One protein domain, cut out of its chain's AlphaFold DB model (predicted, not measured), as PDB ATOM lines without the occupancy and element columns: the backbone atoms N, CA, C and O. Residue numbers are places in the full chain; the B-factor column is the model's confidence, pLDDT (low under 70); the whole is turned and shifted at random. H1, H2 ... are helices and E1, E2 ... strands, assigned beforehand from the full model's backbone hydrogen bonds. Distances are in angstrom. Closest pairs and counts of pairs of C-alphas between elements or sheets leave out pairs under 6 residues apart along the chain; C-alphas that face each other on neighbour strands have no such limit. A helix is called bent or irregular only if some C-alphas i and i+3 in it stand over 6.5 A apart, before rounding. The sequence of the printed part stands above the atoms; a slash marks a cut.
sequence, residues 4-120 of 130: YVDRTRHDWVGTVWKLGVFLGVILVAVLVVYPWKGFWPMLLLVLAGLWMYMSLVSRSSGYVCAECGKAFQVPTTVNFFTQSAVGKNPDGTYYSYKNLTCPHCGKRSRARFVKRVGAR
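AT A GLANCE: This is residues 4 to 120 of the 130 residues of the protein "C2H2-type domain-containing protein" of Actinobacteria bacterium ADurb.BinA094 (UniProt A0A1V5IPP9). This is a long helical hairpin with a small head: H1 and H2 run side by side, and next to the end where H1 begins and H2 ends lies a strongly twisted sheet of five strands. The short helix H3 lies at the head, and the two long helices make most of the longest axis. The printed part has 117 residues, with three named helices and five named strands in the order E1 H1 H2 E2 H3 E3 E4 E5, and its class is mixed, helices and strands. The sheet is branched, with antiparallel neighbours. The whole is loose, with a radius of gyration of the C-alphas of 18.3 A, and elongated, spanning 57 by 29 by 28 A.

IN THESE COORDINATES: Find C-alpha 4 at (366.151, 404.605, 491.202), where strand E1, residues 4 to 6, begins. Helix H1, residues 9 to 37, then runs 42.2 A, with a kink of 29 degrees near residue 31; it is irregular, but only just, with C-alphas 10 and 13 6.52 A apart. From C-alpha 39 at (351.582, 416.518, 453.095), helix H2, residues 39 to 58, runs 28.1 A. Next come strand E2, residues 61 to 64, helix H3, residues 76 to 81, and strand E3, residues 84 to 88. Strand E4, residues 94 to 101, is 21.9 A long, and strand E5, residues 108 to 117, runs 25.3 A to C-alpha 117 at (367.469, 409.272, 488.123).

HOW THE PARTS SIT: Look first at E1, an edge strand antiparallel to E5, where N 5 and O 115 are 3.3 A apart, within hydrogen-bond range. E2 lies on the other side of E5 from E1 and E4, with N 62 and O 114 at 2.9 A. E3, E4 and E5 form a meander, each strand the antiparallel neighbour of the one before, through two hairpins: N 87 and O 95 are 2.8 A apart, and N 111 and O 98 2.8 A. H1 and H2, a helical hairpin, touch, closest at the C-alphas of Ala 29 and Met 42, 5.3 A; they run opposite ways at a shallow tilt of 13 degrees. Neither is on the sheet. H3 is close to H2 but not clearly touching, with the C-alphas of Ser 58 and Thr 76 7.7 A apart. Every O i to N i+4 pair is within hydrogen-bond range in H2 and H3, and 19 of 25 in H1.

THE WHOLE: The C-alphas of Trp 36 and Pro 90, 57.1 A apart, are the two farthest apart. The printed part has no cut. Look between E2 and H3 for the long link, 11 residues, in which residues 71 to 72 pair antiparallel with residues 63 to 64 of E2. The model's mean pLDDT over the printed part is 76.4; it is under 70 at residues 4 to 13, 56 to 61, 76, 91 and 116 to 120.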
ATOM      1  N   TYR A   4     367.567 404.640 491.532       58.94
ATOM      2  CA  TYR A   4     366.151 404.605 491.202       58.94
ATOM      3  C   TYR A   4     365.357 405.277 492.321       58.94
ATOM      4  O   TYR A   4     365.637 405.068 493.502       58.94
ATOM      5  N   VAL A   5     364.404 406.124 491.936       61.75
ATOM      6  CA  VAL A   5     363.524 406.849 492.860       61.75
ATOM      7  C   VAL A   5     362.079 406.491 492.530       61.75
ATOM      8  O   VAL A   5     361.722 406.364 491.351       61.75
ATOM      9  N   ASP A   6     361.264 406.320 493.572       58.66
ATOM     10  CA  ASP A   6     359.824 406.114 493.436       58.66
ATOM     11  C   ASP A   6     359.166 407.318 492.755       58.66
ATOM     12  O   ASP A   6     359.448 408.480 493.066       58.66
ATOM     13  N   ARG A   7     358.268 407.048 491.803       55.41
ATOM     14  CA  ARG A   7     357.586 408.106 491.053       55.41
ATOM     15  C   ARG A   7     356.511 408.755 491.928       55.41
ATOM     16  O   ARG A   7     355.399 408.248 492.024       55.41
ATOM     17  N   THR A   8     356.844 409.873 492.570       56.09
ATOM     18  CA  THR A   8     355.907 410.663 493.383       56.09
ATOM     19  C   THR A   8     354.938 411.481 492.516       56.09
ATOM     20  O   THR A   8     355.187 411.760 491.341       56.09
ATOM     21  N   ARG A   9     353.811 411.898 493.112       48.28
ATOM     22  CA  ARG A   9     352.716 412.679 492.492       48.28
ATOM     23  C   ARG A   9     353.177 413.960 491.765       48.28
ATOM     24  O   ARG A   9     352.491 414.416 490.860       48.28
ATOM     25  N   HIS A  10     354.345 414.503 492.107       50.25
ATOM     26  CA  HIS A  10     354.894 415.740 491.535       50.25
ATOM     27  C   HIS A  10     355.591 415.560 490.170       50.25
ATOM     28  O   HIS A  10     355.912 416.541 489.510       50.25
ATOM     29  N   ASP A  11     355.786 414.325 489.699       58.84
ATOM     30  CA  ASP A  11     356.520 414.041 488.453       58.84
ATOM     31  C   ASP A  11     355.622 414.055 487.187       58.84
ATOM     32  O   ASP A  11     356.101 413.933 486.053       58.84
ATOM     33  N   TRP A  12     354.303 414.230 487.361       63.53
ATOM     34  CA  TRP A  12     353.335 414.347 486.259       63.53
ATOM     35  C   TRP A  12     353.523 415.635 485.462       63.53
ATOM     36  O   TRP A  12     353.407 415.602 484.241       63.53
ATOM     37  N   VAL A  13     353.912 416.732 486.117       67.94
ATOM     38  CA  VAL A  13     354.142 418.039 485.481       67.94
ATOM     39  C   VAL A  13     355.168 417.926 484.350       67.94
ATOM     40  O   VAL A  13     354.931 418.400 483.243       67.94
ATOM     41  N   GLY A  14     356.270 417.204 484.576       72.06
ATOM     42  CA  GLY A  14     357.295 416.994 483.552       72.06
ATOM     43  C   GLY A  14     356.840 416.101 482.393       72.06
ATOM     44  O   GLY A  14     357.365 416.219 481.289       72.06
ATOM     45  N   THR A  15     355.873 415.209 482.619       73.62
ATOM     46  CA  THR A  15     355.287 414.372 481.556       73.62
ATOM     47  C   THR A  15     354.256 415.162 480.750       73.62
ATOM     48  O   THR A  15     354.286 415.118 479.523       73.62
ATOM     49  N   VAL A  16     353.412 415.940 481.433       81.00
ATOM     50  CA  VAL A  16     352.413 416.834 480.833       81.00
ATOM     51  C   VAL A  16     353.091 417.905 479.983       81.00
ATOM     52  O   VAL A  16     352.693 418.105 478.842       81.00
ATOM     53  N   TRP A  17     354.175 418.515 480.471       83.62
ATOM     54  CA  TRP A  17     354.958 419.482 479.697       83.62
ATOM     55  C   TRP A  17     355.494 418.883 478.391       83.62
ATOM     56  O   TRP A  17     355.321 419.460 477.322       83.62
ATOM     57  N   LYS A  18     356.098 417.686 478.447       81.44
ATOM     58  CA  LYS A  18     356.608 416.993 477.250       81.44
ATOM     59  C   LYS A  18     355.496 416.662 476.254       81.44
ATOM     60  O   LYS A  18     355.718 416.761 475.052       81.44
ATOM     61  N   LEU A  19     354.324 416.263 476.752       85.12
ATOM     62  CA  LEU A  19     353.147 416.012 475.922       85.12
ATOM     63  C   LEU A  19     352.652 417.309 475.260       85.12
ATOM     64  O   LEU A  19     352.366 417.312 474.069       85.12
ATOM     65  N   GLY A  20     352.622 418.414 476.009       88.56
ATOM     66  CA  GLY A  20     352.256 419.737 475.502       88.56
ATOM     67  C   GLY A  20     353.187 420.223 474.391       88.56
ATOM     68  O   GLY A  20     352.709 420.660 473.350       88.56
ATOM     69  N   VAL A  21     354.505 420.063 474.555       87.69
ATOM     70  CA  VAL A  21     355.485 420.383 473.500       87.69
ATOM     71  C   VAL A  21     355.220 419.561 472.238       87.69
ATOM     72  O   VAL A  21     355.222 420.111 471.141       87.69
ATOM     73  N   PHE A  22     354.941 418.261 472.375       87.19
ATOM     74  CA  PHE A  22     354.635 417.402 471.229       87.19
ATOM     75  C   PHE A  22     353.341 417.821 470.508       87.19
ATOM     76  O   PHE A  22     353.321 417.903 469.282       87.19
ATOM     77  N   LEU A  23     352.287 418.169 471.253       89.56
ATOM     78  CA  LEU A  23     351.050 418.716 470.681       89.56
ATOM     79  C   LEU A  23     351.285 420.055 469.967       89.56
ATOM     80  O   LEU A  23     350.722 420.282 468.898       89.56
ATOM     81  N   GLY A  24     352.157 420.912 470.507       90.38
ATOM     82  CA  GLY A  24     352.571 422.153 469.852       90.38
ATOM     83  C   GLY A  24     353.262 421.904 468.508       90.38
ATOM     84  O   GLY A  24     352.945 422.566 467.524       90.38
ATOM     85  N   VAL A  25     354.144 420.902 468.433       87.62
ATOM     86  CA  VAL A  25     354.797 420.490 467.177       87.62
ATOM     87  C   VAL A  25     353.769 420.019 466.143       87.62
ATOM     88  O   VAL A  25     353.869 420.395 464.977       87.62
ATOM     89  N   ILE A  26     352.753 419.254 466.559       89.12
ATOM     90  CA  ILE A  26     351.658 418.824 465.674       89.12
ATOM     91  C   ILE A  26     350.856 420.030 465.168       89.12
ATOM     92  O   ILE A  26     350.588 420.123 463.972       89.12
ATOM     93  N   LEU A  27     350.510 420.974 466.049       90.50
ATOM     94  CA  LEU A  27     349.788 422.192 465.667       90.50
ATOM     95  C   LEU A  27     350.567 423.020 464.641       90.50
ATOM     96  O   LEU A  27     349.990 423.447 463.646       90.50
ATOM     97  N   VAL A  28     351.877 423.198 464.830       87.06
ATOM     98  CA  VAL A  28     352.737 423.902 463.863       87.06
ATOM     99  C   VAL A  28     352.819 423.138 462.536       87.06
ATOM    100  O   VAL A  28     352.752 423.749 461.468       87.06
ATOM    101  N   ALA A  29     352.905 421.806 462.579       85.06
ATOM    102  CA  ALA A  29     352.910 420.980 461.373       85.06
ATOM    103  C   ALA A  29     351.627 421.167 460.543       85.06
ATOM    104  O   ALA A  29     351.694 421.298 459.322       85.06
ATOM    105  N   VAL A  30     350.466 421.218 461.202       86.75
ATOM    106  CA  VAL A  30     349.160 421.361 460.541       86.75
ATOM    107  C   VAL A  30     348.900 422.798 460.087       86.75
ATOM    108  O   VAL A  30     348.466 423.009 458.962       86.75
ATOM    109  N   LEU A  31     349.156 423.797 460.934       89.12
ATOM    110  CA  LEU A  31     348.783 425.187 460.646       89.12
ATOM    111  C   LEU A  31     349.777 425.905 459.731       89.12
ATOM    112  O   LEU A  31     349.383 426.819 459.015       89.12
ATOM    113  N   VAL A  32     351.056 425.517 459.754       86.69
ATOM    114  CA  VAL A  32     352.122 426.225 459.025       86.69
ATOM    115  C   VAL A  32     352.682 425.374 457.891       86.69
ATOM    116  O   VAL A  32     352.774 425.831 456.757       86.69
ATOM    117  N   VAL A  33     353.050 424.119 458.167       82.81
ATOM    118  CA  VAL A  33     353.785 423.290 457.194       82.81
ATOM    119  C   VAL A  33     352.869 422.713 456.117       82.81
ATOM    120  O   VAL A  33     353.237 422.732 454.941       82.81
ATOM    121  N   TYR A  34     351.677 422.246 456.494       83.00
ATOM    122  CA  TYR A  34     350.694 421.707 455.552       83.00
ATOM    123  C   TYR A  34     350.298 422.702 454.442       83.00
ATOM    124  O   TYR A  34     350.422 422.329 453.273       83.00
ATOM    125  N   PRO A  35     349.908 423.964 454.731       85.75
ATOM    126  CA  PRO A  35     349.543 424.909 453.674       85.75
ATOM    127  C   PRO A  35     350.734 425.401 452.837       85.75
ATOM    128  O   PRO A  35     350.537 425.792 451.692       85.75
ATOM    129  N   TRP A  36     351.965 425.392 453.368       80.94
ATOM    130  CA  TRP A  36     353.143 425.903 452.650       80.94
ATOM    131  C   TRP A  36     353.864 424.872 451.786       80.94
ATOM    132  O   TRP A  36     354.376 425.216 450.724       80.94
ATOM    133  N   LYS A  37     353.981 423.624 452.250       79.12
ATOM    134  CA  LYS A  37     354.784 422.594 451.569       79.12
ATOM    135  C   LYS A  37     354.056 421.262 451.353       79.12
ATOM    136  O   LYS A  37     354.664 420.319 450.849       79.12
ATOM    137  N   GLY A  38     352.774 421.172 451.709       83.38
ATOM    138  CA  GLY A  38     351.954 419.979 451.505       83.38
ATOM    139  C   GLY A  38     352.210 418.849 452.509       83.38
ATOM    140  O   GLY A  38     352.810 419.028 453.570       83.38
ATOM    141  N   PHE A  39     351.718 417.655 452.173       80.62
ATOM    142  CA  PHE A  39     351.582 416.518 453.095       80.62
ATOM    143  C   PHE A  39     352.907 415.863 453.526       80.62
ATOM    144  O   PHE A  39     353.096 415.553 454.701       80.62
ATOM    145  N   TRP A  40     353.850 415.658 452.605       86.38
ATOM    146  CA  TRP A  40     355.104 414.943 452.883       86.38
ATOM    147  C   TRP A  40     355.987 415.571 453.979       86.38
ATOM    148  O   TRP A  40     356.397 414.849 454.893       86.38
ATOM    149  N   PRO A  41     356.273 416.886 453.964       83.88
ATOM    150  CA  PRO A  41     357.065 417.508 455.026       83.88
ATOM    151  C   PRO A  41     356.320 417.562 456.362       83.88
ATOM    152  O   PRO A  41     356.959 417.443 457.406       83.88
ATOM    153  N   MET A  42     354.987 417.674 456.352       86.25
ATOM    154  CA  MET A  42     354.170 417.537 457.562       86.25
ATOM    155  C   MET A  42     354.344 416.139 458.173       86.25
ATOM    156  O   MET A  42     354.651 416.023 459.360       86.25
ATOM    157  N   LEU A  43     354.193 415.083 457.366       86.56
ATOM    158  CA  LEU A  43     354.307 413.698 457.823       86.56
ATOM    159  C   LEU A  43     355.696 413.407 458.405       86.56
ATOM    160  O   LEU A  43     355.802 412.854 459.500       86.56
ATOM    161  N   LEU A  44     356.765 413.836 457.725       88.50
ATOM    162  CA  LEU A  44     358.135 413.669 458.218       88.50
ATOM    163  C   LEU A  44     358.371 414.396 459.548       88.50
ATOM    164  O   LEU A  44     359.003 413.837 460.444       88.50
ATOM    165  N   LEU A  45     357.839 415.609 459.706       87.31
ATOM    166  CA  LEU A  45     357.998 416.393 460.930       87.31
ATOM    167  C   LEU A  45     357.251 415.756 462.111       87.31
ATOM    168  O   LEU A  45     357.801 415.668 463.210       87.31
ATOM    169  N   VAL A  46     356.041 415.237 461.882       87.81
ATOM    170  CA  VAL A  46     355.274 414.507 462.904       87.81
ATOM    171  C   VAL A  46     355.973 413.204 463.295       87.81
ATOM    172  O   VAL A  46     356.100 412.920 464.487       87.81
ATOM    173  N   LEU A  47     356.487 412.434 462.329       89.31
ATOM    174  CA  LEU A  47     357.238 411.202 462.603       89.31
ATOM    175  C   LEU A  47     358.528 411.482 463.386       89.31
ATOM    176  O   LEU A  47     358.813 410.791 464.366       89.31
ATOM    177  N   ALA A  48     359.275 412.521 463.009       88.12
ATOM    178  CA  ALA A  48     360.473 412.945 463.728       88.12
ATOM    179  C   ALA A  48     360.147 413.411 465.157       88.12
ATOM    180  O   ALA A  48     360.823 413.016 466.110       88.12
ATOM    181  N   GLY A  49     359.074 414.191 465.331       85.62
ATOM    182  CA  GLY A  49     358.586 414.614 466.642       85.62
ATOM    183  C   GLY A  49     358.169 413.433 467.518       85.62
ATOM    184  O   GLY A  49     358.521 413.383 468.698       85.62
ATOM    185  N   LEU A  50     357.476 412.445 466.941       85.31
ATOM    186  CA  LEU A  50     357.038 411.242 467.648       85.31
ATOM    187  C   LEU A  50     358.238 410.399 468.083       85.31
ATOM    188  O   LEU A  50     358.305 409.963 469.234       85.31
ATOM    189  N   TRP A  51     359.209 410.213 467.189       85.62
ATOM    190  CA  TRP A  51     360.457 409.517 467.488       85.62
ATOM    191  C   TRP A  51     361.229 410.206 468.618       85.62
ATOM    192  O   TRP A  51     361.661 409.559 469.577       85.62
ATOM    193  N   MET A  52     361.350 411.535 468.561       82.56
ATOM    194  CA  MET A  52     362.002 412.326 469.603       82.56
ATOM    195  C   MET A  52     361.269 412.192 470.945       82.56
ATOM    196  O   MET A  52     361.911 411.911 471.961       82.56
ATOM    197  N   TYR A  53     359.937 412.307 470.957       82.00
ATOM    198  CA  TYR A  53     359.116 412.126 472.157       82.00
ATOM    199  C   TYR A  53     359.311 410.731 472.769       82.00
ATOM    200  O   TYR A  53     359.636 410.607 473.954       82.00
ATOM    201  N   MET A  54     359.209 409.684 471.948       74.62
ATOM    202  CA  MET A  54     359.455 408.294 472.341       74.62
ATOM    203  C   MET A  54     360.852 408.120 472.944       74.62
ATOM    204  O   MET A  54     360.989 407.530 474.017       74.62
ATOM    205  N   SER A  55     361.884 408.691 472.317       73.25
ATOM    206  CA  SER A  55     363.266 408.586 472.799       73.25
ATOM    207  C   SER A  55     363.471 409.241 474.174       73.25
ATOM    208  O   SER A  55     364.184 408.704 475.026       73.25
ATOM    209  N   LEU A  56     362.807 410.375 474.427       68.56
ATOM    210  CA  LEU A  56     362.896 411.125 475.680       68.56
ATOM    211  C   LEU A  56     362.107 410.461 476.813       68.56
ATOM    212  O   LEU A  56     362.516 410.530 477.975       68.56
ATOM    213  N   VAL A  57     360.979 409.827 476.497       68.38
ATOM    214  CA  VAL A  57     360.146 409.131 477.486       68.38
ATOM    215  C   VAL A  57     360.746 407.765 477.834       68.38
ATOM    216  O   VAL A  57     360.886 407.442 479.016       68.38
ATOM    217  N   SER A  58     361.181 407.001 476.829       63.53
ATOM    218  CA  SER A  58     361.697 405.634 476.983       63.53
ATOM    219  C   SER A  58     362.982 405.548 477.817       63.53
ATOM    220  O   SER A  58     363.135 404.623 478.612       63.53
ATOM    221  N   ARG A  59     363.883 406.539 477.737       60.31
ATOM    222  CA  ARG A  59     365.168 406.529 478.472       60.31
ATOM    223  C   ARG A  59     365.044 406.625 480.002       60.31
ATOM    224  O   ARG A  59     366.055 406.514 480.696       60.31
ATOM    225  N   SER A  60     363.844 406.853 480.538       61.16
ATOM    226  CA  SER A  60     363.652 407.239 481.942       61.16
ATOM    227  C   SER A  60     363.054 406.164 482.854       61.16
ATOM    228  O   SER A  60     362.991 406.387 484.061       61.16
ATOM    229  N   SER A  61     362.651 405.003 482.335       66.56
ATOM    230  CA  SER A  61     361.950 403.971 483.111       66.56
ATOM    231  C   SER A  61     362.783 402.707 483.348       66.56
ATOM    232  O   SER A  61     363.569 402.270 482.507       66.56
ATOM    233  N   GLY A  62     362.606 402.115 484.526       74.56
ATOM    234  CA  GLY A  62     363.144 400.817 484.917       74.56
ATOM    235  C   GLY A  62     362.176 400.096 485.850       74.56
ATOM    236  O   GLY A  62     361.169 400.662 486.276       74.56
ATOM    237  N   TYR A  63     362.484 398.844 486.166       76.38
ATOM    238  CA  TYR A  63     361.679 398.009 487.048       76.38
ATOM    239  C   TYR A  63     362.537 397.409 488.153       76.38
ATOM    240  O   TYR A  63     363.633 396.936 487.877       76.38
ATOM    241  N   VAL A  64     362.038 397.391 489.388       79.25
ATOM    242  CA  VAL A  64     362.682 396.714 490.524       79.25
ATOM    243  C   VAL A  64     361.907 395.449 490.852       79.25
ATOM    244  O   VAL A  64     360.696 395.496 491.062       79.25
ATOM    245  N   CYS A  65     362.596 394.311 490.892       81.31
ATOM    246  CA  CYS A  65     361.999 393.040 491.289       81.31
ATOM    247  C   CYS A  65     361.689 393.022 492.795       81.31
ATOM    248  O   CYS A  65     362.560 393.346 493.596       81.31
ATOM    249  N   ALA A  66     360.485 392.588 493.180       77.56
ATOM    250  CA  ALA A  66     360.105 392.454 494.591       77.56
ATOM    251  C   ALA A  66     360.859 391.333 495.333       77.56
ATOM    252  O   ALA A  66     361.065 391.445 496.532       77.56
ATOM    253  N   GLU A  67     361.281 390.280 494.625       79.06
ATOM    254  CA  GLU A  67     361.955 389.114 495.219       79.06
ATOM    255  C   GLU A  67     363.455 389.346 495.425       79.06
ATOM    256  O   GLU A  67     364.001 389.040 496.477       79.06
ATOM    257  N   CYS A  68     364.146 389.873 494.407       78.31
ATOM    258  CA  CYS A  68     365.605 390.013 494.439       78.31
ATOM    259  C   CYS A  68     366.098 391.453 494.626       78.31
ATOM    260  O   CYS A  68     367.306 391.665 494.685       78.31
ATOM    261  N   GLY A  69     365.203 392.448 494.636       73.75
ATOM    262  CA  GLY A  69     365.549 393.869 494.786       73.75
ATOM    263  C   GLY A  69     366.335 394.475 493.616       73.75
ATOM    264  O   GLY A  69     366.576 395.678 493.588       73.75
ATOM    265  N   LYS A  70     366.725 393.679 492.611       77.94
ATOM    266  CA  LYS A  70     367.518 394.165 491.478       77.94
ATOM    267  C   LYS A  70     366.660 394.965 490.506       77.94
ATOM    268  O   LYS A  70     365.545 394.567 490.151       77.94
ATOM    269  N   ALA A  71     367.230 396.073 490.042       76.69
ATOM    270  CA  ALA A  71     366.650 396.896 488.998       76.69
ATOM    271  C   ALA A  71     367.058 396.395 487.607       76.69
ATOM    272  O   ALA A  71     368.235 396.145 487.352       76.69
ATOM    273  N   PHE A  72     366.098 396.307 486.695       76.69
ATOM    274  CA  PHE A  72     366.305 395.890 485.314       76.69
ATOM    275  C   PHE A  72     365.489 396.758 484.353       76.69
ATOM    276  O   PHE A  72     364.502 397.396 484.730       76.69
ATOM    277  N   GLN A  73     365.918 396.801 483.094       76.12
ATOM    278  CA  GLN A  73     365.166 397.435 482.016       76.12
ATOM    279  C   GLN A  73     364.453 396.361 481.207       76.12
ATOM    280  O   GLN A  73     365.028 395.325 480.884       76.12
ATOM    281  N   VAL A  74     363.185 396.615 480.904       71.75
ATOM    282  CA  VAL A  74     362.359 395.726 480.088       71.75
ATOM    283  C   VAL A  74     362.282 396.318 478.687       71.75
ATOM    284  O   VAL A  74     362.093 397.535 478.576       71.75
ATOM    285  N   PRO A  75     362.409 395.505 477.623       74.56
ATOM    286  CA  PRO A  75     362.179 395.982 476.267       74.56
ATOM    287  C   PRO A  75     360.788 396.615 476.147       74.56
ATOM    288  O   PRO A  75     359.814 396.160 476.752       74.56
ATOM    289  N   THR A  76     360.694 397.690 475.365       68.38
ATOM    290  CA  THR A  76     359.463 398.475 475.202       68.38
ATOM    291  C   THR A  76     358.288 397.618 474.746       68.38
ATOM    292  O   THR A  76     357.195 397.791 475.272       68.38
ATOM    293  N   THR A  77     358.510 396.645 473.861       72.00
ATOM    294  CA  THR A  77     357.485 395.699 473.388       72.00
ATOM    295  C   THR A  77     356.830 394.941 474.539       72.00
ATOM    296  O   THR A  77     355.622 395.041 474.744       72.00
ATOM    297  N   VAL A  78     357.625 394.258 475.365       74.31
ATOM    298  CA  VAL A  78     357.125 393.517 476.534       74.31
ATOM    299  C   VAL A  78     356.461 394.465 477.523       74.31
ATOM    300  O   VAL A  78     355.427 394.135 478.098       74.31
ATOM    301  N   ASN A  79     357.014 395.667 477.692       73.56
ATOM    302  CA  ASN A  79     356.429 396.679 478.556       73.56
ATOM    303  C   ASN A  79     355.043 397.139 478.070       73.56
ATOM    304  O   ASN A  79     354.178 397.384 478.900       73.56
ATOM    305  N   PHE A  80     354.800 397.250 476.765       71.56
ATOM    306  CA  PHE A  80     353.484 397.635 476.247       71.56
ATOM    307  C   PHE A  80     352.452 396.511 476.372       71.56
ATOM    308  O   PHE A  80     351.317 396.784 476.751       71.56
ATOM    309  N   PHE A  81     352.845 395.255 476.135       77.12
ATOM    310  CA  PHE A  81     351.925 394.113 476.232       77.12
ATOM    311  C   PHE A  81     351.638 393.664 477.669       77.12
ATOM    312  O   PHE A  81     350.614 393.035 477.931       77.12
ATOM    313  N   THR A  82     352.512 393.978 478.626       78.62
ATOM    314  CA  THR A  82     352.263 393.635 480.030       78.62
ATOM    315  C   THR A  82     351.320 394.631 480.694       78.62
ATOM    316  O   THR A  82     351.602 395.833 480.785       78.62
ATOM    317  N   GLN A  83     350.210 394.098 481.213       77.44
ATOM    318  CA  GLN A  83     349.222 394.861 481.965       77.44
ATOM    319  C   GLN A  83     349.872 395.592 483.145       77.44
ATOM    320  O   GLN A  83     350.684 395.034 483.891       77.44
ATOM    321  N   SER A  84     349.505 396.864 483.284       79.06
ATOM    322  CA  SER A  84     349.933 397.716 484.392       79.06
ATOM    323  C   SER A  84     348.905 397.630 485.509       79.06
ATOM    324  O   SER A  84     347.716 397.788 485.251       79.06
ATOM    325  N   ALA A  85     349.359 397.419 486.739       80.81
ATOM    326  CA  ALA A  85     348.510 397.412 487.922       80.81
ATOM    327  C   ALA A  85     349.017 398.432 488.950       80.81
ATOM    328  O   ALA A  85     350.143 398.937 488.865       80.81
ATOM    329  N   VAL A  86     348.166 398.763 489.918       80.06
ATOM    330  CA  VAL A  86     348.484 399.703 490.996       80.06
ATOM    331  C   VAL A  86     348.402 398.969 492.324       80.06
ATOM    332  O   VAL A  86     347.451 398.238 492.587       80.06
ATOM    333  N   GLY A  87     349.440 399.123 493.137       76.25
ATOM    334  CA  GLY A  87     349.513 398.617 494.497       76.25
ATOM    335  C   GLY A  87     349.459 399.770 495.489       76.25
ATOM    336  O   GLY A  87     349.841 400.898 495.171       76.25
ATOM    337  N   LYS A  88     348.990 399.482 496.700       78.12
ATOM    338  CA  LYS A  88     349.015 400.422 497.820       78.12
ATOM    339  C   LYS A  88     350.196 400.079 498.725       78.12
ATOM    340  O   LYS A  88     350.411 398.912 499.047       78.12
ATOM    341  N   ASN A  89     350.994 401.080 499.075       72.00
ATOM    342  CA  ASN A  89     352.066 400.969 500.058       72.00
ATOM    343  C   ASN A  89     351.467 401.107 501.476       72.00
ATOM    344  O   ASN A  89     350.408 401.725 501.619       72.00
ATOM    345  N   PRO A  90     352.122 400.586 502.529       71.00
ATOM    346  CA  PRO A  90     351.640 400.746 503.902       71.00
ATOM    347  C   PRO A  90     351.621 402.219 504.342       71.00
ATOM    348  O   PRO A  90     350.782 402.598 505.148       71.00
ATOM    349  N   ASP A  91     352.433 403.073 503.711       68.00
ATOM    350  CA  ASP A  91     352.450 404.532 503.907       68.00
ATOM    351  C   ASP A  91     351.224 405.258 503.301       68.00
ATOM    352  O   ASP A  91     351.195 406.484 503.217       68.00
ATOM    353  N   GLY A  92     350.240 404.525 502.763       70.00
ATOM    354  CA  GLY A  92     349.055 405.084 502.098       70.00
ATOM    355  C   GLY A  92     349.298 405.613 500.678       70.00
ATOM    356  O   GLY A  92     348.350 406.000 499.995       70.00
ATOM    357  N   THR A  93     350.545 405.596 500.203       72.00
ATOM    358  CA  THR A  93     350.920 405.980 498.835       72.00
ATOM    359  C   THR A  93     350.630 404.863 497.829       72.00
ATOM    360  O   THR A  93     350.609 403.682 498.171       72.00
ATOM    361  N   TYR A  94     350.403 405.226 496.566       72.88
ATOM    362  CA  TYR A  94     350.181 404.269 495.480       72.88
ATOM    363  C   TYR A  94     351.452 404.097 494.646       72.88
ATOM    364  O   TYR A  94     352.111 405.081 494.315       72.88
ATOM    365  N   TYR A  95     351.768 402.860 494.264       73.62
ATOM    366  CA  TYR A  95     352.864 402.545 493.347       73.62
ATOM    367  C   TYR A  95     352.353 401.735 492.157       73.62
ATOM    368  O   TYR A  95     351.467 400.891 492.291       73.62
ATOM    369  N   SER A  96     352.916 401.972 490.974       77.75
ATOM    370  CA  SER A  96     352.592 401.176 489.789       77.75
ATOM    371  C   SER A  96     353.518 399.964 489.708       77.75
ATOM    372  O   SER A  96     354.727 400.079 489.923       77.75
ATOM    373  N   TYR A  97     352.955 398.794 489.418       80.69
ATOM    374  CA  TYR A  97     353.705 397.555 489.252       80.69
ATOM    375  C   TYR A  97     353.253 396.797 488.006       80.69
ATOM    376  O   TYR A  97     352.134 396.961 487.517       80.69
ATOM    377  N   LYS A  98     354.140 395.941 487.499       84.62
ATOM    378  CA  LYS A  98     353.848 394.986 486.428       84.62
ATOM    379  C   LYS A  98     354.295 393.592 486.830       84.62
ATOM    380  O   LYS A  98     355.321 393.432 487.488       84.62
ATOM    381  N   ASN A  99     353.542 392.581 486.411       82.69
ATOM    382  CA  ASN A  99     353.904 391.183 486.639       82.69
ATOM    383  C   ASN A  99     354.902 390.737 485.569       82.69
ATOM    384  O   ASN A  99     354.508 390.307 484.486       82.69
ATOM    385  N   LEU A 100     356.189 390.862 485.884       81.75
ATOM    386  CA  LEU A 100     357.297 390.607 484.967       81.75
ATOM    387  C   LEU A 100     358.162 389.456 485.484       81.75
ATOM    388  O   LEU A 100     358.347 389.283 486.692       81.75
ATOM    389  N   THR A 101     358.710 388.677 484.554       83.31
ATOM    390  CA  THR A 101     359.741 387.682 484.857       83.31
ATOM    391  C   THR A 101     361.074 388.399 485.004       83.31
ATOM    392  O   THR A 101     361.512 389.102 484.093       83.31
ATOM    393  N   CYS A 102     361.706 388.273 486.169       81.31
ATOM    394  CA  CYS A 102     362.981 388.933 486.415       81.31
ATOM    395  C   CYS A 102     364.118 388.171 485.711       81.31
ATOM    396  O   CYS A 102     364.276 386.977 485.963       81.31
ATOM    397  N   PRO A 103     364.970 388.839 484.912       81.06
ATOM    398  CA  PRO A 103     366.092 388.186 484.234       81.06
ATOM    399  C   PRO A 103     367.201 387.728 485.196       81.06
ATOM    400  O   PRO A 103     368.036 386.916 484.820       81.06
ATOM    401  N   HIS A 104     367.223 388.235 486.436       81.81
ATOM    402  CA  HIS A 104     368.239 387.879 487.429       81.81
ATOM    403  C   HIS A 104     367.858 386.697 488.322       81.81
ATOM    404  O   HIS A 104     368.752 385.988 488.771       81.81
ATOM    405  N   CYS A 105     366.571 386.515 488.633       81.88
ATOM    406  CA  CYS A 105     366.114 385.421 489.498       81.88
ATOM    407  C   CYS A 105     365.194 384.417 488.793       81.88
ATOM    408  O   CYS A 105     364.813 383.428 489.409       81.88
ATOM    409  N   GLY A 106     364.792 384.665 487.542       80.56
ATOM    410  CA  GLY A 106     363.919 383.786 486.754       80.56
ATOM    411  C   GLY A 106     362.465 383.712 487.237       80.56
ATOM    412  O   GLY A 106     361.618 383.148 486.553       80.56
ATOM    413  N   LYS A 107     362.140 384.303 488.393       81.88
ATOM    414  CA  LYS A 107     360.796 384.265 488.979       81.88
ATOM    415  C   LYS A 107     359.896 385.358 488.400       81.88
ATOM    416  O   LYS A 107     360.329 386.492 488.163       81.88
ATOM    417  N   ARG A 108     358.610 385.033 488.230       80.38
ATOM    418  CA  ARG A 108     357.555 386.005 487.918       80.38
ATOM    419  C   ARG A 108     357.164 386.730 489.201       80.38
ATOM    420  O   ARG A 108     356.710 386.102 490.148       80.38
ATOM    421  N   SER A 109     357.357 388.044 489.242       81.56
ATOM    422  CA  SER A 109     357.115 388.846 490.447       81.56
ATOM    423  C   SER A 109     356.471 390.188 490.111       81.56
ATOM    424  O   SER A 109     356.480 390.634 488.959       81.56
ATOM    425  N   ARG A 110     355.906 390.842 491.133       79.81
ATOM    426  CA  ARG A 110     355.399 392.215 491.036       79.81
ATOM    427  C   ARG A 110     356.590 393.163 490.947       79.81
ATOM    428  O   ARG A 110     357.153 393.563 491.961       79.81
ATOM    429  N   ALA A 111     357.002 393.494 489.734       80.56
ATOM    430  CA  ALA A 111     358.096 394.417 489.514       80.56
ATOM    431  C   ALA A 111     357.581 395.858 489.630       80.56
ATOM    432  O   ALA A 111     356.679 396.264 488.892       80.56
ATOM    433  N   ARG A 112     358.127 396.632 490.572       77.25
ATOM    434  CA  ARG A 112     357.747 398.039 490.771       77.25
ATOM    435  C   ARG A 112     358.340 398.904 489.678       77.25
ATOM    436  O   ARG A 112     359.519 398.777 489.362       77.25
ATOM    437  N   PHE A 113     357.526 399.797 489.132       75.88
ATOM    438  CA  PHE A 113     357.977 400.790 488.172       75.88
ATOM    439  C   PHE A 113     358.774 401.884 488.882       75.88
ATOM    440  O   PHE A 113     358.265 402.543 489.788       75.88
ATOM    441  N   VAL A 114     360.005 402.111 488.438       74.25
ATOM    442  CA  VAL A 114     360.903 403.124 488.993       74.25
ATOM    443  C   VAL A 114     361.440 404.033 487.896       74.25
ATOM    444  O   VAL A 114     361.637 403.618 486.751       74.25
ATOM    445  N   LYS A 115     361.712 405.295 488.238       70.25
ATOM    446  CA  LYS A 115     362.364 406.225 487.312       70.25
ATOM    447  C   LYS A 115     363.873 406.158 487.507       70.25
ATOM    448  O   LYS A 115     364.364 406.232 488.635       70.25
ATOM    449  N   ARG A 116     364.622 406.030 486.412       65.00
ATOM    450  CA  ARG A 116     366.085 406.124 486.436       65.00
ATOM    451  C   ARG A 116     366.456 407.587 486.661       65.00
ATOM    452  O   ARG A 116     366.158 408.430 485.816       65.00
ATOM    453  N   VAL A 117     367.087 407.896 487.790       60.22
ATOM    454  CA  VAL A 117     367.469 409.272 488.123       60.22
ATOM    455  C   VAL A 117     368.937 409.490 487.777       60.22
ATOM    456  O   VAL A 117     369.810 408.717 488.175       60.22
ATOM    457  N   GLY A 118     369.219 410.541 487.005       51.59
ATOM    458  CA  GLY A 118     370.589 410.989 486.763       51.59
ATOM    459  C   GLY A 118     371.235 411.502 488.054       51.59
ATOM    460  O   GLY A 118     370.550 412.018 488.937       51.59
ATOM    461  N   ALA A 119     372.562 411.408 488.165       44.62
ATOM    462  CA  ALA A 119     373.309 411.746 489.385       44.62
ATOM    463  C   ALA A 119     373.013 413.154 489.961       44.62
ATOM    464  O   ALA A 119     373.121 413.344 491.170       44.62
ATOM    465  N   ARG A 120     372.586 414.122 489.130       41.81
ATOM    466  CA  ARG A 120     372.222 415.490 489.553       41.81
ATOM    467  C   ARG A 120     370.853 415.609 490.245       41.81
ATOM    468  O   ARG A 120     370.715 416.447 491.124       41.81
TER     469      ARG A 120